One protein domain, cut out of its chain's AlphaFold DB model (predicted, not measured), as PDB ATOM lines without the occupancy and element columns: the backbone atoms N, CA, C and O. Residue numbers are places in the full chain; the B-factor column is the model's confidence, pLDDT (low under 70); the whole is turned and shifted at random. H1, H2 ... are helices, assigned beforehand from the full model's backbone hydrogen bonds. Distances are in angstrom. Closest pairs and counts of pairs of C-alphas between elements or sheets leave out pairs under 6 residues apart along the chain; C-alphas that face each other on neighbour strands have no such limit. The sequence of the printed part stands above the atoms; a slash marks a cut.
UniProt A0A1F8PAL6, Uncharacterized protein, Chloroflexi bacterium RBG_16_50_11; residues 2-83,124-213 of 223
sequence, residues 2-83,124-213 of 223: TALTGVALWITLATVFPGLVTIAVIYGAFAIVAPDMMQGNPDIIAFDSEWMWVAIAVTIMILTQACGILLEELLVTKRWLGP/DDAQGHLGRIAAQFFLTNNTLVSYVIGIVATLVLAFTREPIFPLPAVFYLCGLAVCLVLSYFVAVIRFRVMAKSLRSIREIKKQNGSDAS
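This is residues 2 to 83 and 124 to 213 of the 223 residues of an uncharacterized protein of Chloroflexi bacterium RBG_16_50_11 (UniProt A0A1F8PAL6). Three long helices, H1, H4 and H5, lie side by side as a bundle with H4 in the middle, and H3 crosses over one face of them. Two ends stick out: residues 199 to 213 of H5, and residues 74 to 79, of which 74 to 77 belong to H3. The printed part has 172 residues, all helix by class, with five named helices in the order H1 to H5. It is loose, with a radius of gyration of the C-alphas of 20.7 A, and spans 74 by 43 by 26 A.

Begin with H1, residues 2 to 33, the hub. It touches H4, residues 129 to 161, the same way at a shallow tilt of 19 degrees; their closest C-alphas, Ala 14 and Leu 139, are 4.3 A apart. H4 forms a helical hairpin with H5, residues 167 to 213, at 22 degrees, with the closest C-alphas, Leu 144 and Leu 180, 5.7 A apart. H3, residues 50 to 77, touches H1 about perpendicular, at 74 degrees; the closest C-alphas, Leu 20 and Ala 55, are 4.7 A apart. H2, residues 35 to 39, and H1 only just touch, only at the corner, with 3 pairs of C-alphas within 8 A; the closest, Ala 31 and Met 38, are 6.9 A apart. Every O i to N i+4 pair is within hydrogen-bond range in H3 and H4, 27 of 28 in H1, 41 of 43 in H5 and 0 of 1 in H2, where 2 of 2 O i to N i+3 pairs are.

Find C-alpha 2 at (56.273, -51.397, 25.357); H1 runs 46.5 A from there. H2 spans 6.9 A, H3 40.7 A and H4 47.9 A. H5 runs 70.6 A to C-alpha 213 at (44.064, -57.076, -5.435).

Residues 84 to 123 are not printed; C-alphas 83 and 124 are 33.0 A apart. Confidence is under 70 in 51 residues, among them 39 to 48 and 195 to 213.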
ATOM      1  N   THR A   2      55.612 -52.704  25.571       53.31
ATOM      2  CA  THR A   2      56.273 -51.397  25.357       53.31
ATOM      3  C   THR A   2      55.397 -50.327  24.685       53.31
ATOM      4  O   THR A   2      55.410 -49.180  25.124       53.31
ATOM      5  N   ALA A   3      54.567 -50.696  23.699       49.56
ATOM      6  CA  ALA A   3      53.628 -49.777  23.036       49.56
ATOM      7  C   ALA A   3      52.590 -49.152  23.995       49.56
ATOM      8  O   ALA A   3      52.336 -47.950  23.956       49.56
ATOM      9  N   LEU A   4      52.017 -49.962  24.896       54.94
ATOM     10  CA  LEU A   4      51.056 -49.508  25.911       54.94
ATOM     11  C   LEU A   4      51.728 -48.606  26.952       54.94
ATOM     12  O   LEU A   4      51.140 -47.612  27.367       54.94
ATOM     13  N   THR A   5      52.971 -48.914  27.328       59.78
ATOM     14  CA  THR A   5      53.762 -48.097  28.258       59.78
ATOM     15  C   THR A   5      54.088 -46.722  27.670       59.78
ATOM     16  O   THR A   5      53.964 -45.719  28.368       59.78
ATOM     17  N   GLY A   6      54.439 -46.650  26.381       60.03
ATOM     18  CA  GLY A   6      54.713 -45.384  25.693       60.03
ATOM     19  C   GLY A   6      53.478 -44.488  25.585       60.03
ATOM     20  O   GLY A   6      53.546 -43.302  25.899       60.03
ATOM     21  N   VAL A   7      52.326 -45.053  25.211       58.94
ATOM     22  CA  VAL A   7      51.057 -44.308  25.143       58.94
ATOM     23  C   VAL A   7      50.610 -43.841  26.531       58.94
ATOM     24  O   VAL A   7      50.226 -42.683  26.683       58.94
ATOM     25  N   ALA A   8      50.718 -44.698  27.551       59.94
ATOM     26  CA  ALA A   8      50.403 -44.328  28.927       59.94
ATOM     27  C   ALA A   8      51.284 -43.170  29.422       59.94
ATOM     28  O   ALA A   8      50.754 -42.208  29.967       59.94
ATOM     29  N   LEU A   9      52.595 -43.203  29.153       70.00
ATOM     30  CA  LEU A   9      53.523 -42.134  29.531       70.00
ATOM     31  C   LEU A   9      53.127 -40.786  28.917       70.00
ATOM     32  O   LEU A   9      53.070 -39.777  29.616       70.00
ATOM     33  N   TRP A  10      52.820 -40.760  27.619       70.19
ATOM     34  CA  TRP A  10      52.424 -39.530  26.935       70.19
ATOM     35  C   TRP A  10      51.091 -38.977  27.440       70.19
ATOM     36  O   TRP A  10      50.952 -37.763  27.586       70.19
ATOM     37  N   ILE A  11      50.131 -39.851  27.753       66.00
ATOM     38  CA  ILE A  11      48.854 -39.456  28.355       66.00
ATOM     39  C   ILE A  11      49.078 -38.901  29.765       66.00
ATOM     40  O   ILE A  11      48.541 -37.844  30.084       66.00
ATOM     41  N   THR A  12      49.903 -39.553  30.587       67.25
ATOM     42  CA  THR A  12      50.251 -39.070  31.930       67.25
ATOM     43  C   THR A  12      50.954 -37.716  31.872       67.25
ATOM     44  O   THR A  12      50.617 -36.816  32.633       67.25
ATOM     45  N   LEU A  13      51.880 -37.505  30.935       76.38
ATOM     46  CA  LEU A  13      52.518 -36.197  30.748       76.38
ATOM     47  C   LEU A  13      51.510 -35.128  30.295       76.38
ATOM     48  O   LEU A  13      51.549 -33.998  30.783       76.38
ATOM     49  N   ALA A  14      50.573 -35.487  29.413       73.00
ATOM     50  CA  ALA A  14      49.523 -34.592  28.927       73.00
ATOM     51  C   ALA A  14      48.469 -34.222  29.987       73.00
ATOM     52  O   ALA A  14      47.658 -33.325  29.741       73.00
ATOM     53  N   THR A  15      48.467 -34.870  31.156       74.94
ATOM     54  CA  THR A  15      47.577 -34.549  32.283       74.94
ATOM     55  C   THR A  15      48.322 -33.925  33.460       74.94
ATOM     56  O   THR A  15      47.844 -32.941  34.023       74.94
ATOM     57  N   VAL A  16      49.517 -34.422  33.794       83.56
ATOM     58  CA  VAL A  16      50.322 -33.918  34.916       83.56
ATOM     59  C   VAL A  16      50.832 -32.505  34.648       83.56
ATOM     60  O   VAL A  16      50.686 -31.638  35.507       83.56
ATOM     61  N   PHE A  17      51.392 -32.232  33.466       86.31
ATOM     62  CA  PHE A  17      51.957 -30.909  33.176       86.31
ATOM     63  C   PHE A  17      50.908 -29.790  33.182       86.31
ATOM     64  O   PHE A  17      51.149 -28.783  33.843       86.31
ATOM     65  N   PRO A  18      49.723 -29.946  32.565       88.12
ATOM     66  CA  PRO A  18      48.652 -28.968  32.733       88.12
ATOM     67  C   PRO A  18      48.183 -28.822  34.183       88.12
ATOM     68  O   PRO A  18      47.895 -27.713  34.617       88.12
ATOM     69  N   GLY A  19      48.158 -29.911  34.961       87.00
ATOM     70  CA  GLY A  19      47.880 -29.845  36.398       87.00
ATOM     71  C   GLY A  19      48.869 -28.943  37.143       87.00
ATOM     72  O   GLY A  19      48.455 -28.091  37.926       87.00
ATOM     73  N   LEU A  20      50.163 -29.061  36.835       89.81
ATOM     74  CA  LEU A  20      51.202 -28.180  37.371       89.81
ATOM     75  C   LEU A  20      51.005 -26.724  36.927       89.81
ATOM     76  O   LEU A  20      51.114 -25.822  37.752       89.81
ATOM     77  N   VAL A  21      50.630 -26.478  35.669       91.88
ATOM     78  CA  VAL A  21      50.289 -25.118  35.212       91.88
ATOM     79  C   VAL A  21      49.110 -24.559  36.004       91.88
ATOM     80  O   VAL A  21      49.172 -23.417  36.448       91.88
ATOM     81  N   THR A  22      48.062 -25.354  36.242       91.94
ATOM     82  CA  THR A  22      46.906 -24.949  37.060       91.94
ATOM     83  C   THR A  22      47.334 -24.545  38.471       91.94
ATOM     84  O   THR A  22      46.900 -23.506  38.965       91.94
ATOM     85  N   ILE A  23      48.216 -25.322  39.107       90.12
ATOM     86  CA  ILE A  23      48.763 -24.992  40.431       90.12
ATOM     87  C   ILE A  23      49.503 -23.649  40.386       90.12
ATOM     88  O   ILE A  23      49.223 -22.780  41.210       90.12
ATOM     89  N   ALA A  24      50.383 -23.447  39.400       90.88
ATOM     90  CA  ALA A  24      51.158 -22.213  39.263       90.88
ATOM     91  C   ALA A  24      50.267 -20.978  39.059       90.88
ATOM     92  O   ALA A  24      50.492 -19.940  39.682       90.88
ATOM     93  N   VAL A  25      49.235 -21.071  38.214       93.50
ATOM     94  CA  VAL A  25      48.368 -19.916  37.925       93.50
ATOM     95  C   VAL A  25      47.406 -19.595  39.068       93.50
ATOM     96  O   VAL A  25      47.088 -18.424  39.279       93.50
ATOM     97  N   ILE A  26      46.963 -20.602  39.827       91.44
ATOM     98  CA  ILE A  26      46.183 -20.388  41.050       91.44
ATOM     99  C   ILE A  26      47.069 -19.743  42.111       91.44
ATOM    100  O   ILE A  26      46.668 -18.751  42.710       91.44
ATOM    101  N   TYR A  27      48.290 -20.247  42.304       88.88
ATOM    102  CA  TYR A  27      49.244 -19.638  43.224       88.88
ATOM    103  C   TYR A  27      49.505 -18.173  42.890       88.88
ATOM    104  O   TYR A  27      49.381 -17.327  43.767       88.88
ATOM    105  N   GLY A  28      49.772 -17.847  41.620       88.88
ATOM    106  CA  GLY A  28      49.945 -16.458  41.200       88.88
ATOM    107  C   GLY A  28      48.718 -15.588  41.500       88.88
ATOM    108  O   GLY A  28      48.874 -14.445  41.922       88.88
ATOM    109  N   ALA A  29      47.502 -16.135  41.377       90.50
ATOM    110  CA  ALA A  29      46.277 -15.422  41.737       90.50
ATOM    111  C   ALA A  29      46.235 -15.084  43.238       90.50
ATOM    112  O   ALA A  29      45.990 -13.934  43.600       90.50
ATOM    113  N   PHE A  30      46.529 -16.050  44.111       88.50
ATOM    114  CA  PHE A  30      46.607 -15.812  45.556       88.50
ATOM    115  C   PHE A  30      47.751 -14.864  45.923       88.50
ATOM    116  O   PHE A  30      47.535 -13.917  46.670       88.50
ATOM    117  N   ALA A  31      48.937 -15.056  45.349       86.94
ATOM    118  CA  ALA A  31      50.114 -14.249  45.644       86.94
ATOM    119  C   ALA A  31      49.931 -12.765  45.314       86.94
ATOM    120  O   ALA A  31      50.483 -11.904  45.996       86.94
ATOM    121  N   ILE A  32      49.160 -12.469  44.270       88.06
ATOM    122  CA  ILE A  32      48.972 -11.107  43.767       88.06
ATOM    123  C   ILE A  32      47.737 -10.444  44.379       88.06
ATOM    124  O   ILE A  32      47.766  -9.246  44.650       88.06
ATOM    125  N   VAL A  33      46.652 -11.198  44.579       87.31
ATOM    126  CA  VAL A  33      45.356 -10.649  45.011       87.31
ATOM    127  C   VAL A  33      45.138 -10.769  46.519       87.31
ATOM    128  O   VAL A  33      44.480  -9.917  47.106       87.31
ATOM    129  N   ALA A  34      45.670 -11.814  47.151       84.50
ATOM    130  CA  ALA A  34      45.458 -12.122  48.564       84.50
ATOM    131  C   ALA A  34      46.759 -12.603  49.246       84.50
ATOM    132  O   ALA A  34      46.811 -13.727  49.760       84.50
ATOM    133  N   PRO A  35      47.834 -11.785  49.243       81.38
ATOM    134  CA  PRO A  35      49.132 -12.177  49.797       81.38
ATOM    135  C   PRO A  35      49.073 -12.489  51.300       81.38
ATOM    136  O   PRO A  35      49.855 -13.299  51.794       81.38
ATOM    137  N   ASP A  36      48.123 -11.896  52.021       80.25
ATOM    138  CA  ASP A  36      47.832 -12.154  53.432       80.25
ATOM    139  C   ASP A  36      47.402 -13.609  53.693       80.25
ATOM    140  O   ASP A  36      47.796 -14.197  54.699       80.25
ATOM    141  N   MET A  37      46.667 -14.236  52.763       77.38
ATOM    142  CA  MET A  37      46.280 -15.652  52.879       77.38
ATOM    143  C   MET A  37      47.454 -16.604  52.723       77.38
ATOM    144  O   MET A  37      47.378 -17.736  53.190       77.38
ATOM    145  N   MET A  38      48.526 -16.170  52.064       72.31
ATOM    146  CA  MET A  38      49.727 -16.989  51.923       72.31
ATOM    147  C   MET A  38      50.604 -16.948  53.178       72.31
ATOM    148  O   MET A  38      51.454 -17.814  53.352       72.31
ATOM    149  N   GLN A  39      50.395 -15.964  54.058       67.19
ATOM    150  CA  GLN A  39      51.147 -15.796  55.304       67.19
ATOM    151  C   GLN A  39      50.460 -16.466  56.511       67.19
ATOM    152  O   GLN A  39      51.058 -16.565  57.582       67.19
ATOM    153  N   GLY A  40      49.218 -16.943  56.352       51.31
ATOM    154  CA  GLY A  40      48.417 -17.549  57.414       51.31
ATOM    155  C   GLY A  40      48.268 -19.065  57.266       51.31
ATOM    156  O   GLY A  40      47.591 -19.531  56.360       51.31
ATOM    157  N   ASN A  41      48.814 -19.804  58.237       52.22
ATOM    158  CA  ASN A  41      48.788 -21.264  58.424       52.22
ATOM    159  C   ASN A  41      49.688 -22.118  57.497       52.22
ATOM    160  O   ASN A  41      49.317 -22.371  56.350       52.22
ATOM    161  N   PRO A  42      50.792 -22.699  58.023       52.53
ATOM    162  CA  PRO A  42      51.623 -23.655  57.280       52.53
ATOM    163  C   PRO A  42      50.876 -24.944  56.888       52.53
ATOM    164  O   PRO A  42      51.304 -25.638  55.970       52.53
ATOM    165  N   ASP A  43      49.739 -25.231  57.533       51.56
ATOM    166  CA  ASP A  43      48.970 -26.463  57.327       51.56
ATOM    167  C   ASP A  43      47.852 -26.353  56.277       51.56
ATOM    168  O   ASP A  43      47.308 -27.377  55.866       51.56
ATOM    169  N   ILE A  44      47.473 -25.144  55.835       53.12
ATOM    170  CA  ILE A  44      46.309 -24.980  54.943       53.12
ATOM    171  C   ILE A  44      46.744 -24.917  53.481       53.12
ATOM    172  O   ILE A  44      46.087 -25.536  52.646       53.12
ATOM    173  N   ILE A  45      47.861 -24.251  53.151       53.50
ATOM    174  CA  ILE A  45      48.433 -24.311  51.800       53.50
ATOM    175  C   ILE A  45      49.954 -24.082  51.829       53.50
ATOM    176  O   ILE A  45      50.428 -22.951  51.887       53.50
ATOM    177  N   ALA A  46      50.738 -25.163  51.762       54.38
ATOM    178  CA  ALA A  46      52.201 -25.111  51.676       54.38
ATOM    179  C   ALA A  46      52.657 -24.667  50.270       54.38
ATOM    180  O   ALA A  46      53.144 -25.454  49.451       54.38
ATOM    181  N   PHE A  47      52.446 -23.390  49.965       57.41
ATOM    182  CA  PHE A  47      52.757 -22.804  48.666       57.41
ATOM    183  C   PHE A  47      54.252 -22.536  48.434       57.41
ATOM    184  O   PHE A  47      54.650 -22.364  47.287       57.41
ATOM    185  N   ASP A  48      55.076 -22.566  49.482       62.09
ATOM    186  CA  ASP A  48      56.537 -22.393  49.399       62.09
ATOM    187  C   ASP A  48      57.286 -23.727  49.181       62.09
ATOM    188  O   ASP A  48      58.468 -23.879  49.484       62.09
ATOM    189  N   SER A  49      56.575 -24.747  48.692       71.19
ATOM    190  CA  SER A  49      57.128 -26.080  48.446       71.19
ATOM    191  C   SER A  49      57.927 -26.144  47.140       71.19
ATOM    192  O   SER A  49      57.626 -25.453  46.166       71.19
ATOM    193  N   GLU A  50      58.914 -27.043  47.070       78.31
ATOM    194  CA  GLU A  50      59.697 -27.315  45.848       78.31
ATOM    195  C   GLU A  50      58.802 -27.615  44.629       78.31
ATOM    196  O   GLU A  50      59.125 -27.261  43.493       78.31
ATOM    197  N   TRP A  51      57.621 -28.193  44.866       78.44
ATOM    198  CA  TRP A  51      56.609 -28.459  43.846       78.44
ATOM    199  C   TRP A  51      56.054 -27.196  43.182       78.44
ATOM    200  O   TRP A  51      55.728 -27.237  41.993       78.44
ATOM    201  N   MET A  52      55.984 -26.070  43.899       81.88
ATOM    202  CA  MET A  52      55.585 -24.787  43.319       81.88
ATOM    203  C   MET A  52      56.626 -24.285  42.319       81.88
ATOM    204  O   MET A  52      56.285 -23.884  41.206       81.88
ATOM    205  N   TRP A  53      57.909 -24.374  42.672       83.69
ATOM    206  CA  TRP A  53      58.999 -24.008  41.769       83.69
ATOM    207  C   TRP A  53      59.010 -24.875  40.512       83.69
ATOM    208  O   TRP A  53      59.158 -24.354  39.404       83.69
ATOM    209  N   VAL A  54      58.761 -26.180  40.658       86.06
ATOM    210  CA  VAL A  54      58.579 -27.093  39.522       86.06
ATOM    211  C   VAL A  54      57.384 -26.669  38.664       86.06
ATOM    212  O   VAL A  54      57.499 -26.623  37.440       86.06
ATOM    213  N   ALA A  55      56.256 -26.310  39.275       85.88
ATOM    214  CA  ALA A  55      55.061 -25.869  38.562       85.88
ATOM    215  C   ALA A  55      55.291 -24.581  37.750       85.88
ATOM    216  O   ALA A  55      54.901 -24.494  36.578       85.88
ATOM    217  N   ILE A  56      55.992 -23.604  38.330       86.44
ATOM    218  CA  ILE A  56      56.393 -22.370  37.644       86.44
ATOM    219  C   ILE A  56      57.360 -22.689  36.497       86.44
ATOM    220  O   ILE A  56      57.142 -22.238  35.370       86.44
ATOM    221  N   ALA A  57      58.385 -23.512  36.737       87.31
ATOM    222  CA  ALA A  57      59.358 -23.899  35.716       87.31
ATOM    223  C   ALA A  57      58.699 -24.625  34.531       87.31
ATOM    224  O   ALA A  57      58.985 -24.315  33.373       87.31
ATOM    225  N   VAL A  58      57.763 -25.539  34.804       87.44
ATOM    226  CA  VAL A  58      56.968 -26.239  33.781       87.44
ATOM    227  C   VAL A  58      56.119 -25.249  32.985       87.44
ATOM    228  O   VAL A  58      56.071 -25.337  31.758       87.44
ATOM    229  N   THR A  59      55.509 -24.266  33.648       87.88
ATOM    230  CA  THR A  59      54.733 -23.214  32.978       87.88
ATOM    231  C   THR A  59      55.610 -22.388  32.031       87.88
ATOM    232  O   THR A  59      55.244 -22.191  30.871       87.88
ATOM    233  N   ILE A  60      56.801 -21.970  32.474       88.25
ATOM    234  CA  ILE A  60      57.774 -21.235  31.646       88.25
ATOM    235  C   ILE A  60      58.243 -22.088  30.463       88.25
ATOM    236  O   ILE A  60      58.311 -21.599  29.333       88.25
ATOM    237  N   MET A  61      58.534 -23.369  30.692       90.50
ATOM    238  CA  MET A  61      58.938 -24.304  29.644       90.50
ATOM    239  C   MET A  61      57.858 -24.429  28.562       90.50
ATOM    240  O   MET A  61      58.169 -24.330  27.374       90.50
ATOM    241  N   ILE A  62      56.591 -24.605  28.953       87.56
ATOM    242  CA  ILE A  62      55.469 -24.722  28.011       87.56
ATOM    243  C   ILE A  62      55.296 -23.430  27.208       87.56
ATOM    244  O   ILE A  62      55.139 -23.492  25.988       87.56
ATOM    245  N   LEU A  63      55.385 -22.263  27.855       86.75
ATOM    246  CA  LEU A  63      55.314 -20.969  27.171       86.75
ATOM    247  C   LEU A  63      56.478 -20.769  26.195       86.75
ATOM    248  O   LEU A  63      56.269 -20.319  25.071       86.75
ATOM    249  N   THR A  64      57.690 -21.171  26.576       87.88
ATOM    250  CA  THR A  64      58.871 -21.106  25.701       87.88
ATOM    251  C   THR A  64      58.674 -21.967  24.453       87.88
ATOM    252  O   THR A  64      58.919 -21.511  23.336       87.88
ATOM    253  N   GLN A  65      58.161 -23.191  24.618       85.50
ATOM    254  CA  GLN A  65      57.825 -24.068  23.492       85.50
ATOM    255  C   GLN A  65      56.712 -23.480  22.617       85.50
ATOM    256  O   GLN A  65      56.789 -23.561  21.392       85.50
ATOM    257  N   ALA A  66      55.689 -22.874  23.222       83.81
ATOM    258  CA  ALA A  66      54.603 -22.225  22.498       83.81
ATOM    259  C   ALA A  66      55.116 -21.062  21.633       83.81
ATOM    260  O   ALA A  66      54.809 -20.999  20.444       83.81
ATOM    261  N   CYS A  67      55.959 -20.195  22.197       84.44
ATOM    262  CA  CYS A  67      56.614 -19.116  21.462       84.44
ATOM    263  C   CYS A  67      57.496 -19.643  20.324       84.44
ATOM    264  O   CYS A  67      57.448 -19.096  19.226       84.44
ATOM    265  N   GLY A  68      58.253 -20.723  20.554       83.56
ATOM    266  CA  GLY A  68      59.064 -21.371  19.520       83.56
ATOM    267  C   GLY A  68      58.234 -21.837  18.322       83.56
ATOM    268  O   GLY A  68      58.585 -21.537  17.185       83.56
ATOM    269  N   ILE A  69      57.088 -22.480  18.572       84.38
ATOM    270  CA  ILE A  69      56.169 -22.940  17.513       84.38
ATOM    271  C   ILE A  69      55.568 -21.759  16.741       84.38
ATOM    272  O   ILE A  69      55.445 -21.812  15.520       84.38
ATOM    273  N   LEU A  70      55.188 -20.679  17.428       84.19
ATOM    274  CA  LEU A  70      54.651 -19.489  16.762       84.19
ATOM    275  C   LEU A  70      55.711 -18.774  15.924       84.19
ATOM    276  O   LEU A  70      55.409 -18.304  14.827       84.19
ATOM    277  N   LEU A  71      56.946 -18.709  16.422       84.38
ATOM    278  CA  LEU A  71      58.074 -18.170  15.675       84.38
ATOM    279  C   LEU A  71      58.343 -19.012  14.425       84.38
ATOM    280  O   LEU A  71      58.534 -18.454  13.352       84.38
ATOM    281  N   GLU A  72      58.309 -20.337  14.545       80.12
ATOM    282  CA  GLU A  72      58.458 -21.264  13.424       80.12
ATOM    283  C   GLU A  72      57.363 -21.068  12.366       80.12
ATOM    284  O   GLU A  72      57.674 -20.868  11.192       80.12
ATOM    285  N   GLU A  73      56.091 -21.010  12.770       79.19
ATOM    286  CA  GLU A  73      54.976 -20.729  11.855       79.19
ATOM    287  C   GLU A  73      55.140 -19.362  11.173       79.19
ATOM    288  O   GLU A  73      54.854 -19.217   9.981       79.19
ATOM    289  N   LEU A  74      55.636 -18.352  11.894       80.31
ATOM    290  CA  LEU A  74      55.908 -17.031  11.337       80.31
ATOM    291  C   LEU A  74      57.057 -17.070  10.323       80.31
ATOM    292  O   LEU A  74      56.918 -16.498   9.242       80.31
ATOM    293  N   LEU A  75      58.150 -17.778  10.625       78.38
ATOM    294  CA  LEU A  75      59.291 -17.966   9.723       78.38
ATOM    295  C   LEU A  75      58.873 -18.661   8.423       78.38
ATOM    296  O   LEU A  75      59.283 -18.241   7.336       78.38
ATOM    297  N   VAL A  76      58.030 -19.689   8.532       73.50
ATOM    298  CA  VAL A  76      57.496 -20.448   7.395       73.50
ATOM    299  C   VAL A  76      56.520 -19.591   6.588       73.50
ATOM    300  O   VAL A  76      56.676 -19.453   5.375       73.50
ATOM    301  N   THR A  77      55.549 -18.949   7.241       74.25
ATOM    302  CA  THR A  77      54.500 -18.161   6.567       74.25
ATOM    303  C   THR A  77      55.056 -16.905   5.902       74.25
ATOM    304  O   THR A  77      54.647 -16.548   4.799       74.25
ATOM    305  N   LYS A  78      55.999 -16.216   6.554       78.12
ATOM    306  CA  LYS A  78      56.640 -15.006   6.015       78.12
ATOM    307  C   LYS A  78      57.826 -15.301   5.105       78.12
ATOM    308  O   LYS A  78      58.432 -14.361   4.599       78.12
ATOM    309  N   ARG A  79      58.139 -16.579   4.880       71.31
ATOM    310  CA  ARG A  79      59.247 -17.039   4.039       71.31
ATOM    311  C   ARG A  79      60.591 -16.404   4.415       71.31
ATOM    312  O   ARG A  79      61.391 -16.016   3.566       71.31
ATOM    313  N   TRP A  80      60.850 -16.302   5.716       71.94
ATOM    314  CA  TRP A  80      62.077 -15.701   6.249       71.94
ATOM    315  C   TRP A  80      63.307 -16.603   6.113       71.94
ATOM    316  O   TRP A  80      64.429 -16.121   6.231       71.94
ATOM    317  N   LEU A  81      63.128 -17.889   5.798       62.38
ATOM    318  CA  LEU A  81      64.223 -18.825   5.520       62.38
ATOM    319  C   LEU A  81      64.892 -18.571   4.154       62.38
ATOM    320  O   LEU A  81      65.758 -19.341   3.741       62.38
ATOM    321  N   GLY A  82      64.551 -17.492   3.447       65.62
ATOM    322  CA  GLY A  82      65.152 -17.126   2.168       65.62
ATOM    323  C   GLY A  82      64.402 -17.722   0.968       65.62
ATOM    324  O   GLY A  82      63.216 -18.038   1.098       65.62
ATOM    325  N   PRO A  83      65.059 -17.824  -0.205       62.66
ATOM    326  CA  PRO A  83      64.385 -18.078  -1.476       62.66
ATOM    327  C   PRO A  83      63.580 -19.381  -1.470       62.66
ATOM    328  O   PRO A  83      63.988 -20.370  -0.859       62.66
ATOM    329  N   ASP A 124      60.475 -48.712  13.042       51.72
ATOM    330  CA  ASP A 124      61.461 -47.623  13.010       51.72
ATOM    331  C   ASP A 124      61.012 -46.365  13.788       51.72
ATOM    332  O   ASP A 124      61.860 -45.745  14.418       51.72
ATOM    333  N   ASP A 125      59.716 -45.998  13.821       51.22
ATOM    334  CA  ASP A 125      59.183 -44.948  14.740       51.22
ATOM    335  C   ASP A 125      57.630 -44.885  14.851       51.22
ATOM    336  O   ASP A 125      57.059 -43.907  15.346       51.22
ATOM    337  N   ALA A 126      56.865 -45.888  14.389       48.38
ATOM    338  CA  ALA A 126      55.401 -45.708  14.285       48.38
ATOM    339  C   ALA A 126      54.600 -45.892  15.594       48.38
ATOM    340  O   ALA A 126      53.421 -45.539  15.636       48.38
ATOM    341  N   GLN A 127      55.192 -46.380  16.689       48.84
ATOM    342  CA  GLN A 127      54.446 -46.520  17.956       48.84
ATOM    343  C   GLN A 127      54.313 -45.199  18.737       48.84
ATOM    344  O   GLN A 127      53.439 -45.085  19.597       48.84
ATOM    345  N   GLY A 128      55.139 -44.186  18.438       56.19
ATOM    346  CA  GLY A 128      55.236 -42.963  19.244       56.19
ATOM    347  C   GLY A 128      54.787 -41.675  18.558       56.19
ATOM    348  O   GLY A 128      54.310 -40.778  19.248       56.19
ATOM    349  N   HIS A 129      54.902 -41.548  17.230       67.75
ATOM    350  CA  HIS A 129      54.752 -40.247  16.562       67.75
ATOM    351  C   HIS A 129      53.331 -39.664  16.637       67.75
ATOM    352  O   HIS A 129      53.138 -38.528  17.070       67.75
ATOM    353  N   LEU A 130      52.316 -40.455  16.279       65.38
ATOM    354  CA  LEU A 130      50.907 -40.056  16.403       65.38
ATOM    355  C   LEU A 130      50.488 -39.878  17.857       65.38
ATOM    356  O   LEU A 130      49.777 -38.927  18.170       65.38
ATOM    357  N   GLY A 131      50.962 -40.762  18.741       64.19
ATOM    358  CA  GLY A 131      50.751 -40.645  20.182       64.19
ATOM    359  C   GLY A 131      51.329 -39.341  20.730       64.19
ATOM    360  O   GLY A 131      50.665 -38.650  21.490       64.19
ATOM    361  N   ARG A 132      52.516 -38.947  20.263       72.44
ATOM    362  CA  ARG A 132      53.185 -37.690  20.607       72.44
ATOM    363  C   ARG A 132      52.425 -36.481  20.074       72.44
ATOM    364  O   ARG A 132      52.191 -35.559  20.844       72.44
ATOM    365  N   ILE A 133      52.002 -36.483  18.807       72.31
ATOM    366  CA  ILE A 133      51.204 -35.382  18.236       72.31
ATOM    367  C   ILE A 133      49.880 -35.231  18.993       72.31
ATOM    368  O   ILE A 133      49.509 -34.122  19.378       72.31
ATOM    369  N   ALA A 134      49.186 -36.341  19.255       68.81
ATOM    370  CA  ALA A 134      47.934 -36.335  20.002       68.81
ATOM    371  C   ALA A 134      48.139 -35.860  21.449       68.81
ATOM    372  O   ALA A 134      47.413 -34.987  21.919       68.81
ATOM    373  N   ALA A 135      49.158 -36.366  22.147       71.88
ATOM    374  CA  ALA A 135      49.476 -35.955  23.511       71.88
ATOM    375  C   ALA A 135      49.879 -34.481  23.593       71.88
ATOM    376  O   ALA A 135      49.434 -33.777  24.492       71.88
ATOM    377  N   GLN A 136      50.653 -33.978  22.628       79.81
ATOM    378  CA  GLN A 136      50.975 -32.556  22.523       79.81
ATOM    379  C   GLN A 136      49.717 -31.711  22.290       79.81
ATOM    380  O   GLN A 136      49.586 -30.638  22.883       79.81
ATOM    381  N   PHE A 137      48.766 -32.172  21.475       79.50
ATOM    382  CA  PHE A 137      47.486 -31.486  21.298       79.50
ATOM    383  C   PHE A 137      46.684 -31.432  22.607       79.50
ATOM    384  O   PHE A 137      46.312 -30.341  23.043       79.50
ATOM    385  N   PHE A 138      46.502 -32.568  23.290       78.19
ATOM    386  CA  PHE A 138      45.801 -32.620  24.580       78.19
ATOM    387  C   PHE A 138      46.490 -31.794  25.667       78.19
ATOM    388  O   PHE A 138      45.815 -31.054  26.375       78.19
ATOM    389  N   LEU A 139      47.821 -31.839  25.750       85.69
ATOM    390  CA  LEU A 139      48.601 -31.004  26.661       85.69
ATOM    391  C   LEU A 139      48.310 -29.518  26.424       85.69
ATOM    392  O   LEU A 139      48.083 -28.784  27.380       85.69
ATOM    393  N   THR A 140      48.255 -29.077  25.162       86.00
ATOM    394  CA  THR A 140      47.959 -27.668  24.822       86.00
ATOM    395  C   THR A 140      46.547 -27.278  25.233       86.00
ATOM    396  O   THR A 140      46.354 -26.230  25.839       86.00
ATOM    397  N   ASN A 141      45.564 -28.134  24.942       83.81
ATOM    398  CA  ASN A 141      44.167 -27.874  25.289       83.81
ATOM    399  C   ASN A 141      43.952 -27.834  26.801       83.81
ATOM    400  O   ASN A 141      43.277 -26.946  27.307       83.81
ATOM    401  N   ASN A 142      44.559 -28.759  27.537       87.56
ATOM    402  CA  ASN A 142      44.477 -28.767  28.991       87.56
ATOM    403  C   ASN A 142      45.184 -27.540  29.588       87.56
ATOM    404  O   ASN A 142      44.664 -26.940  30.521       87.56
ATOM    405  N   THR A 143      46.312 -27.108  29.010       89.12
ATOM    406  CA  THR A 143      47.013 -25.881  29.433       89.12
ATOM    407  C   THR A 143      46.162 -24.626  29.190       89.12
ATOM    408  O   THR A 143      46.139 -23.726  30.027       89.12
ATOM    409  N   LEU A 144      45.402 -24.565  28.087       90.88
ATOM    410  CA  LEU A 144      44.423 -23.493  27.855       90.88
ATOM    411  C   LEU A 144      43.392 -23.424  28.982       90.88
ATOM    412  O   LEU A 144      43.130 -22.345  29.513       90.88
ATOM    413  N   VAL A 145      42.841 -24.577  29.371       92.31
ATOM    414  CA  VAL A 145      41.894 -24.667  30.488       92.31
ATOM    415  C   VAL A 145      42.550 -24.204  31.790       92.31
ATOM    416  O   VAL A 145      41.924 -23.448  32.529       92.31
ATOM    417  N   SER A 146      43.813 -24.559  32.044       93.75
ATOM    418  CA  SER A 146      44.566 -24.063  33.201       93.75
ATOM    419  C   SER A 146      44.611 -22.534  33.244       93.75
ATOM    420  O   SER A 146      44.286 -21.953  34.277       93.75
ATOM    421  N   TYR A 147      44.925 -21.856  32.133       93.94
ATOM    422  CA  TYR A 147      44.921 -20.385  32.099       93.94
ATOM    423  C   TYR A 147      43.531 -19.789  32.339       93.94
ATOM    424  O   TYR A 147      43.419 -18.802  33.065       93.94
ATOM    425  N   VAL A 148      42.466 -20.401  31.804       94.94
ATOM    426  CA  VAL A 148      41.083 -19.981  32.096       94.94
ATOM    427  C   VAL A 148      40.776 -20.116  33.587       94.94
ATOM    428  O   VAL A 148      40.229 -19.186  34.176       94.94
ATOM    429  N   ILE A 149      41.167 -21.226  34.220       94.56
ATOM    430  CA  ILE A 149      41.007 -21.425  35.668       94.56
ATOM    431  C   ILE A 149      41.753 -20.334  36.441       94.56
ATOM    432  O   ILE A 149      41.178 -19.750  37.355       94.56
ATOM    433  N   GLY A 150      42.988 -20.005  36.053       93.81
ATOM    434  CA  GLY A 150      43.755 -18.913  36.660       93.81
ATOM    435  C   GLY A 150      43.058 -17.554  36.545       93.81
ATOM    436  O   GLY A 150      42.994 -16.809  37.524       93.81
ATOM    437  N   ILE A 151      42.478 -17.245  35.379       95.50
ATOM    438  CA  ILE A 151      41.706 -16.011  35.150       95.50
ATOM    439  C   ILE A 151      40.490 -15.974  36.076       95.50
ATOM    440  O   ILE A 151      40.290 -14.991  36.787       95.50
ATOM    441  N   VAL A 152      39.702 -17.052  36.103       95.38
ATOM    442  CA  VAL A 152      38.507 -17.154  36.950       95.38
ATOM    443  C   VAL A 152      38.879 -17.025  38.426       95.38
ATOM    444  O   VAL A 152      38.258 -16.233  39.128       95.38
ATOM    445  N   ALA A 153      39.913 -17.729  38.888       93.06
ATOM    446  CA  ALA A 153      40.390 -17.645  40.267       93.06
ATOM    447  C   ALA A 153      40.805 -16.214  40.636       93.06
ATOM    448  O   ALA A 153      40.388 -15.701  41.672       93.06
ATOM    449  N   THR A 154      41.555 -15.539  39.759       93.44
ATOM    450  CA  THR A 154      41.986 -14.147  39.965       93.44
ATOM    451  C   THR A 154      40.793 -13.198  40.050       93.44
ATOM    452  O   THR A 154      40.744 -12.362  40.947       93.44
ATOM    453  N   LEU A 155      39.813 -13.334  39.148       93.50
ATOM    454  CA  LEU A 155      38.606 -12.502  39.149       93.50
ATOM    455  C   LEU A 155      37.773 -12.727  40.411       93.50
ATOM    456  O   LEU A 155      37.374 -11.759  41.053       93.50
ATOM    457  N   VAL A 156      37.534 -13.987  40.786       91.94
ATOM    458  CA  VAL A 156      36.769 -14.335  41.989       91.94
ATOM    459  C   VAL A 156      37.439 -13.753  43.230       91.94
ATOM    460  O   VAL A 156      36.773 -13.074  44.004       91.94
ATOM    461  N   LEU A 157      38.750 -13.947  43.401       89.19
ATOM    462  CA  LEU A 157      39.495 -13.374  44.526       89.19
ATOM    463  C   LEU A 157      39.447 -11.839  44.527       89.19
ATOM    464  O   LEU A 157      39.215 -11.236  45.570       89.19
ATOM    465  N   ALA A 158      39.614 -11.200  43.368       89.06
ATOM    466  CA  ALA A 158      39.663  -9.744  43.287       89.06
ATOM    467  C   ALA A 158      38.307  -9.099  43.610       89.06
ATOM    468  O   ALA A 158      38.264  -8.130  44.363       89.06
ATOM    469  N   PHE A 159      37.201  -9.658  43.107       88.81
ATOM    470  CA  PHE A 159      35.852  -9.137  43.367       88.81
ATOM    471  C   PHE A 159      35.315  -9.460  44.762       88.81
ATOM    472  O   PHE A 159      34.410  -8.779  45.236       88.81
ATOM    473  N   THR A 160      35.824 -10.508  45.413       86.88
ATOM    474  CA  THR A 160      35.350 -10.902  46.750       86.88
ATOM    475  C   THR A 160      36.024 -10.134  47.877       86.88
ATOM    476  O   THR A 160      35.456 -10.065  48.965       86.88
ATOM    477  N   ARG A 161      37.213  -9.567  47.644       78.12
ATOM    478  CA  ARG A 161      38.019  -8.967  48.715       78.12
ATOM    479  C   ARG A 161      38.087  -7.457  48.676       78.12
ATOM    480  O   ARG A 161      37.985  -6.835  49.726       78.12
ATOM    481  N   GLU A 162      38.261  -6.880  47.495       74.00
ATOM    482  CA  GLU A 162      38.533  -5.455  47.373       74.00
ATOM    483  C   GLU A 162      37.365  -4.739  46.684       74.00
ATOM    484  O   GLU A 162      36.900  -5.183  45.632       74.00
ATOM    485  N   PRO A 163      36.893  -3.600  47.223       68.75
ATOM    486  CA  PRO A 163      35.874  -2.788  46.558       68.75
ATOM    487  C   PRO A 163      36.401  -2.142  45.266       68.75
ATOM    488  O   PRO A 163      35.614  -1.735  44.412       68.75
ATOM    489  N   ILE A 164      37.727  -2.038  45.119       79.94
ATOM    490  CA  ILE A 164      38.412  -1.501  43.943       79.94
ATOM    491  C   ILE A 164      39.352  -2.574  43.403       79.94
ATOM    492  O   ILE A 164      40.167  -3.121  44.137       79.94
ATOM    493  N   PHE A 165      39.265  -2.848  42.101       82.62
ATOM    494  CA  PHE A 165      40.061  -3.897  41.473       82.62
ATOM    495  C   PHE A 165      41.568  -3.566  41.538       82.62
ATOM    496  O   PHE A 165      41.986  -2.547  40.977       82.62
ATOM    497  N   PRO A 166      42.404  -4.393  42.193       85.12
ATOM    498  CA  PRO A 166      43.803  -4.053  42.418       85.12
ATOM    499  C   PRO A 166      44.593  -4.048  41.104       85.12
ATOM    500  O   PRO A 166      44.529  -4.989  40.311       85.12
ATOM    501  N   LEU A 167      45.389  -2.997  40.882       88.31
ATOM    502  CA  LEU A 167      46.194  -2.835  39.664       88.31
ATOM    503  C   LEU A 167      47.130  -4.034  39.380       88.31
ATOM    504  O   LEU A 167      47.196  -4.461  38.225       88.31
ATOM    505  N   PRO A 168      47.799  -4.650  40.380       89.00
ATOM    506  CA  PRO A 168      48.569  -5.879  40.164       89.00
ATOM    507  C   PRO A 168      47.743  -7.037  39.586       89.00
ATOM    508  O   PRO A 168      48.229  -7.766  38.722       89.00
ATOM    509  N   ALA A 169      46.478  -7.175  39.994       90.25
ATOM    510  CA  ALA A 169      45.585  -8.196  39.455       90.25
ATOM    511  C   ALA A 169      45.219  -7.926  37.991       90.25
ATOM    512  O   ALA A 169      45.079  -8.870  37.219       90.25
ATOM    513  N   VAL A 170      45.125  -6.653  37.580       92.06
ATOM    514  CA  VAL A 170      44.928  -6.288  36.166       92.06
ATOM    515  C   VAL A 170      46.115  -6.760  35.335       92.06
ATOM    516  O   VAL A 170      45.924  -7.445  34.332       92.06
ATOM    517  N   PHE A 171      47.343  -6.456  35.765       93.88
ATOM    518  CA  PHE A 171      48.547  -6.900  35.058       93.88
ATOM    519  C   PHE A 171      48.642  -8.424  34.984       93.88
ATOM    520  O   PHE A 171      48.973  -8.967  33.928       93.88
ATOM    521  N   TYR A 172      48.301  -9.118  36.070       93.81
ATOM    522  CA  TYR A 172      48.289 -10.574  36.091       93.81
ATOM    523  C   TYR A 172      47.249 -11.169  35.135       93.81
ATOM    524  O   TYR A 172      47.572 -12.061  34.352       93.81
ATOM    525  N   LEU A 173      46.028 -10.626  35.119       94.88
ATOM    526  CA  LEU A 173      44.984 -11.016  34.170       94.88
ATOM    527  C   LEU A 173      45.393 -10.766  32.721       94.88
ATOM    528  O   LEU A 173      45.163 -11.625  31.873       94.88
ATOM    529  N   CYS A 174      46.026  -9.628  32.427       95.56
ATOM    530  CA  CYS A 174      46.580  -9.361  31.103       95.56
ATOM    531  C   CYS A 174      47.640 -10.404  30.726       95.56
ATOM    532  O   CYS A 174      47.605 -10.923  29.612       95.56
ATOM    533  N   GLY A 175      48.534 -10.765  31.651       93.88
ATOM    534  CA  GLY A 175      49.522 -11.826  31.447       93.88
ATOM    535  C   GLY A 175      48.875 -13.179  31.140       93.88
ATOM    536  O   GLY A 175      49.213 -13.812  30.141       93.88
ATOM    537  N   LEU A 176      47.888 -13.596  31.938       95.25
ATOM    538  CA  LEU A 176      47.140 -14.835  31.704       95.25
ATOM    539  C   LEU A 176      46.367 -14.811  30.378       95.25
ATOM    540  O   LEU A 176      46.331 -15.824  29.680       95.25
ATOM    541  N   ALA A 177      45.790 -13.670  29.996       94.69
ATOM    542  CA  ALA A 177      45.118 -13.504  28.710       94.69
ATOM    543  C   ALA A 177      46.099 -13.636  27.535       94.69
ATOM    544  O   ALA A 177      45.785 -14.303  26.550       94.69
ATOM    545  N   VAL A 178      47.306 -13.070  27.645       94.12
ATOM    546  CA  VAL A 178      48.372 -13.261  26.650       94.12
ATOM    547  C   VAL A 178      48.751 -14.739  26.549       94.12
ATOM    548  O   VAL A 178      48.774 -15.277  25.444       94.12
ATOM    549  N   CYS A 179      48.969 -15.424  27.675       93.50
ATOM    550  CA  CYS A 179      49.251 -16.863  27.694       93.50
ATOM    551  C   CYS A 179      48.137 -17.676  27.017       93.50
ATOM    552  O   CYS A 179      48.416 -18.524  26.170       93.50
ATOM    553  N   LEU A 180      46.875 -17.369  27.328       93.19
ATOM    554  CA  LEU A 180      45.704 -18.007  26.729       93.19
ATOM    555  C   LEU A 180      45.679 -17.824  25.206       93.19
ATOM    556  O   LEU A 180      45.513 -18.794  24.467       93.19
ATOM    557  N   VAL A 181      45.886 -16.597  24.723       92.50
ATOM    558  CA  VAL A 181      45.901 -16.279  23.288       92.50
ATOM    559  C   VAL A 181      47.049 -16.996  22.574       92.50
ATOM    560  O   VAL A 181      46.833 -17.612  21.528       92.50
ATOM    561  N   LEU A 182      48.258 -16.977  23.142       90.94
ATOM    562  CA  LEU A 182      49.417 -17.670  22.572       90.94
ATOM    563  C   LEU A 182      49.173 -19.180  22.483       90.94
ATOM    564  O   LEU A 182      49.354 -19.781  21.422       90.94
ATOM    565  N   SER A 183      48.705 -19.799  23.568       90.06
ATOM    566  CA  SER A 183      48.378 -21.226  23.579       90.06
ATOM    567  C   SER A 183      47.241 -21.579  22.623       90.06
ATOM    568  O   SER A 183      47.261 -22.667  22.051       90.06
ATOM    569  N   TYR A 184      46.291 -20.670  22.381       90.88
ATOM    570  CA  TYR A 184      45.206 -20.889  21.426       90.88
ATOM    571  C   TYR A 184      45.744 -20.983  19.998       90.88
ATOM    572  O   TYR A 184      45.437 -21.939  19.285       90.88
ATOM    573  N   PHE A 185      46.612 -20.053  19.591       88.94
ATOM    574  CA  PHE A 185      47.243 -20.118  18.272       88.94
ATOM    575  C   PHE A 185      48.070 -21.396  18.093       88.94
ATOM    576  O   PHE A 185      47.976 -22.052  17.054       88.94
ATOM    577  N   VAL A 186      48.811 -21.812  19.124       88.19
ATOM    578  CA  VAL A 186      49.555 -23.081  19.103       88.19
ATOM    579  C   VAL A 186      48.618 -24.285  19.002       88.19
ATOM    580  O   VAL A 186      48.906 -25.213  18.245       88.19
ATOM    581  N   ALA A 187      47.479 -24.278  19.699       84.94
ATOM    582  CA  ALA A 187      46.480 -25.340  19.604       84.94
ATOM    583  C   ALA A 187      45.913 -25.453  18.180       84.94
ATOM    584  O   ALA A 187      45.774 -26.563  17.665       84.94
ATOM    585  N   VAL A 188      45.666 -24.324  17.507       85.81
ATOM    586  CA  VAL A 188      45.229 -24.296  16.101       85.81
ATOM    587  C   VAL A 188      46.287 -24.904  15.176       85.81
ATOM    588  O   VAL A 188      45.947 -25.722  14.317       85.81
ATOM    589  N   ILE A 189      47.566 -24.558  15.351       82.50
ATOM    590  CA  ILE A 189      48.667 -25.133  14.559       82.50
ATOM    591  C   ILE A 189      48.750 -26.647  14.792       82.50
ATOM    592  O   ILE A 189      48.723 -27.425  13.836       82.50
ATOM    593  N   ARG A 190      48.761 -27.084  16.058       82.44
ATOM    594  CA  ARG A 190      48.812 -28.509  16.424       82.44
ATOM    595  C   ARG A 190      47.608 -29.283  15.887       82.44
ATOM    596  O   ARG A 190      47.782 -30.395  15.394       82.44
ATOM    597  N   PHE A 191      46.415 -28.689  15.891       78.12
ATOM    598  CA  PHE A 191      45.223 -29.279  15.278       78.12
ATOM    599  C   PHE A 191      45.395 -29.486  13.770       78.12
ATOM    600  O   PHE A 191      45.097 -30.565  13.259       78.12
ATOM    601  N   ARG A 192      45.915 -28.482  13.045       78.88
ATOM    602  CA  ARG A 192      46.180 -28.600  11.600       78.88
ATOM    603  C   ARG A 192      47.184 -29.710  11.303       78.88
ATOM    604  O   ARG A 192      46.953 -30.491  10.383       78.88
ATOM    605  N   VAL A 193      48.266 -29.787  12.078       73.75
ATOM    606  CA  VAL A 193      49.281 -30.845  11.954       73.75
ATOM    607  C   VAL A 193      48.646 -32.215  12.190       73.75
ATOM    608  O   VAL A 193      48.728 -33.081  11.324       73.75
ATOM    609  N   MET A 194      47.913 -32.385  13.293       71.88
ATOM    610  CA  MET A 194      47.222 -33.636  13.615       71.88
ATOM    611  C   MET A 194      46.225 -34.050  12.524       71.88
ATOM    612  O   MET A 194      46.198 -35.212  12.122       71.88
ATOM    613  N   ALA A 195      45.429 -33.114  12.003       69.62
ATOM    614  CA  ALA A 195      44.462 -33.386  10.943       69.62
ATOM    615  C   ALA A 195      45.142 -33.833   9.636       69.62
ATOM    616  O   ALA A 195      44.685 -34.791   9.006       69.62
ATOM    617  N   LYS A 196      46.250 -33.184   9.248       68.56
ATOM    618  CA  LYS A 196      47.056 -33.582   8.082       68.56
ATOM    619  C   LYS A 196      47.650 -34.981   8.264       68.56
ATOM    620  O   LYS A 196      47.509 -35.805   7.365       68.56
ATOM    621  N   SER A 197      48.220 -35.276   9.434       67.31
ATOM    622  CA  SER A 197      48.777 -36.599   9.750       67.31
ATOM    623  C   SER A 197      47.712 -37.702   9.767       67.31
ATOM    624  O   SER A 197      47.949 -38.804   9.287       67.31
ATOM    625  N   LEU A 198      46.505 -37.434  10.274       67.31
ATOM    626  CA  LEU A 198      45.411 -38.414  10.238       67.31
ATOM    627  C   LEU A 198      44.917 -38.681   8.814       67.31
ATOM    628  O   LEU A 198      44.552 -39.813   8.484       67.31
ATOM    629  N   ARG A 199      44.890 -37.647   7.968       69.25
ATOM    630  CA  ARG A 199      44.497 -37.779   6.565       69.25
ATOM    631  C   ARG A 199      45.489 -38.637   5.781       69.25
ATOM    632  O   ARG A 199      45.042 -39.552   5.094       69.25
ATOM    633  N   SER A 200      46.793 -38.403   5.930       65.94
ATOM    634  CA  SER A 200      47.819 -39.183   5.225       65.94
ATOM    635  C   SER A 200      47.756 -40.672   5.577       65.94
ATOM    636  O   SER A 200      47.797 -41.518   4.689       65.94
ATOM    637  N   ILE A 201      47.520 -41.018   6.846       66.69
ATOM    638  CA  ILE A 201      47.335 -42.417   7.273       66.69
ATOM    639  C   ILE A 201      46.120 -43.058   6.607       66.69
ATOM    640  O   ILE A 201      46.171 -44.222   6.213       66.69
ATOM    641  N   ARG A 202      45.003 -42.326   6.504       65.88
ATOM    642  CA  ARG A 202      43.795 -42.835   5.836       65.88
ATOM    643  C   ARG A 202      44.052 -43.098   4.357       65.88
ATOM    644  O   ARG A 202      43.581 -44.109   3.847       65.88
ATOM    645  N   GLU A 203      44.790 -42.216   3.691       68.50
ATOM    646  CA  GLU A 203      45.154 -42.360   2.279       68.50
ATOM    647  C   GLU A 203      46.088 -43.565   2.061       68.50
ATOM    648  O   GLU A 203      45.786 -44.404   1.215       68.50
ATOM    649  N   ILE A 204      47.110 -43.749   2.909       66.38
ATOM    650  CA  ILE A 204      48.002 -44.926   2.886       66.38
ATOM    651  C   ILE A 204      47.221 -46.223   3.141       66.38
ATOM    652  O   ILE A 204      47.376 -47.204   2.419       66.38
ATOM    653  N   LYS A 205      46.329 -46.247   4.143       64.19
ATOM    654  CA  LYS A 205      45.482 -47.422   4.414       64.19
ATOM    655  C   LYS A 205      44.538 -47.739   3.258       64.19
ATOM    656  O   LYS A 205      44.264 -48.909   3.015       64.19
ATOM    657  N   LYS A 206      44.036 -46.721   2.554       66.81
ATOM    658  CA  LYS A 206      43.178 -46.903   1.379       66.81
ATOM    659  C   LYS A 206      43.958 -47.476   0.194       66.81
ATOM    660  O   LYS A 206      43.412 -48.326  -0.494       66.81
ATOM    661  N   GLN A 207      45.207 -47.056  -0.013       61.97
ATOM    662  CA  GLN A 207      46.100 -47.628  -1.029       61.97
ATOM    663  C   GLN A 207      46.451 -49.083  -0.694       61.97
ATOM    664  O   GLN A 207      46.105 -49.978  -1.455       61.97
ATOM    665  N   ASN A 208      46.946 -49.351   0.516       59.88
ATOM    666  CA  ASN A 208      47.298 -50.711   0.947       59.88
ATOM    667  C   ASN A 208      46.082 -51.659   1.029       59.88
ATOM    668  O   ASN A 208      46.218 -52.865   0.843       59.88
ATOM    669  N   GLY A 209      44.886 -51.132   1.314       53.44
ATOM    670  CA  GLY A 209      43.629 -51.886   1.289       53.44
ATOM    671  C   GLY A 209      43.051 -52.092  -0.118       53.44
ATOM    672  O   GLY A 209      42.263 -53.013  -0.314       53.44
ATOM    673  N   SER A 210      43.446 -51.267  -1.092       46.59
ATOM    674  CA  SER A 210      43.122 -51.428  -2.518       46.59
ATOM    675  C   SER A 210      44.107 -52.379  -3.222       46.59
ATOM    676  O   SER A 210      43.713 -53.114  -4.130       46.59
ATOM    677  N   ASP A 211      45.355 -52.434  -2.747       43.66
ATOM    678  CA  ASP A 211      46.444 -53.269  -3.280       43.66
ATOM    679  C   ASP A 211      46.413 -54.730  -2.810       43.66
ATOM    680  O   ASP A 211      47.169 -55.561  -3.309       43.66
ATOM    681  N   ALA A 212      45.449 -55.122  -1.969       44.97
ATOM    682  CA  ALA A 212      45.137 -56.542  -1.752       44.97
ATOM    683  C   ALA A 212      44.594 -57.242  -3.021       44.97
ATOM    684  O   ALA A 212      44.308 -58.438  -2.988       44.97
ATOM    685  N   SER A 213      44.453 -56.516  -4.140       41.09
ATOM    686  CA  SER A 213      44.064 -57.076  -5.435       41.09
ATOM    687  C   SER A 213      45.156 -57.097  -6.510       41.09
ATOM    688  O   SER A 213      44.957 -57.821  -7.484       41.09
TER     689      SER A 213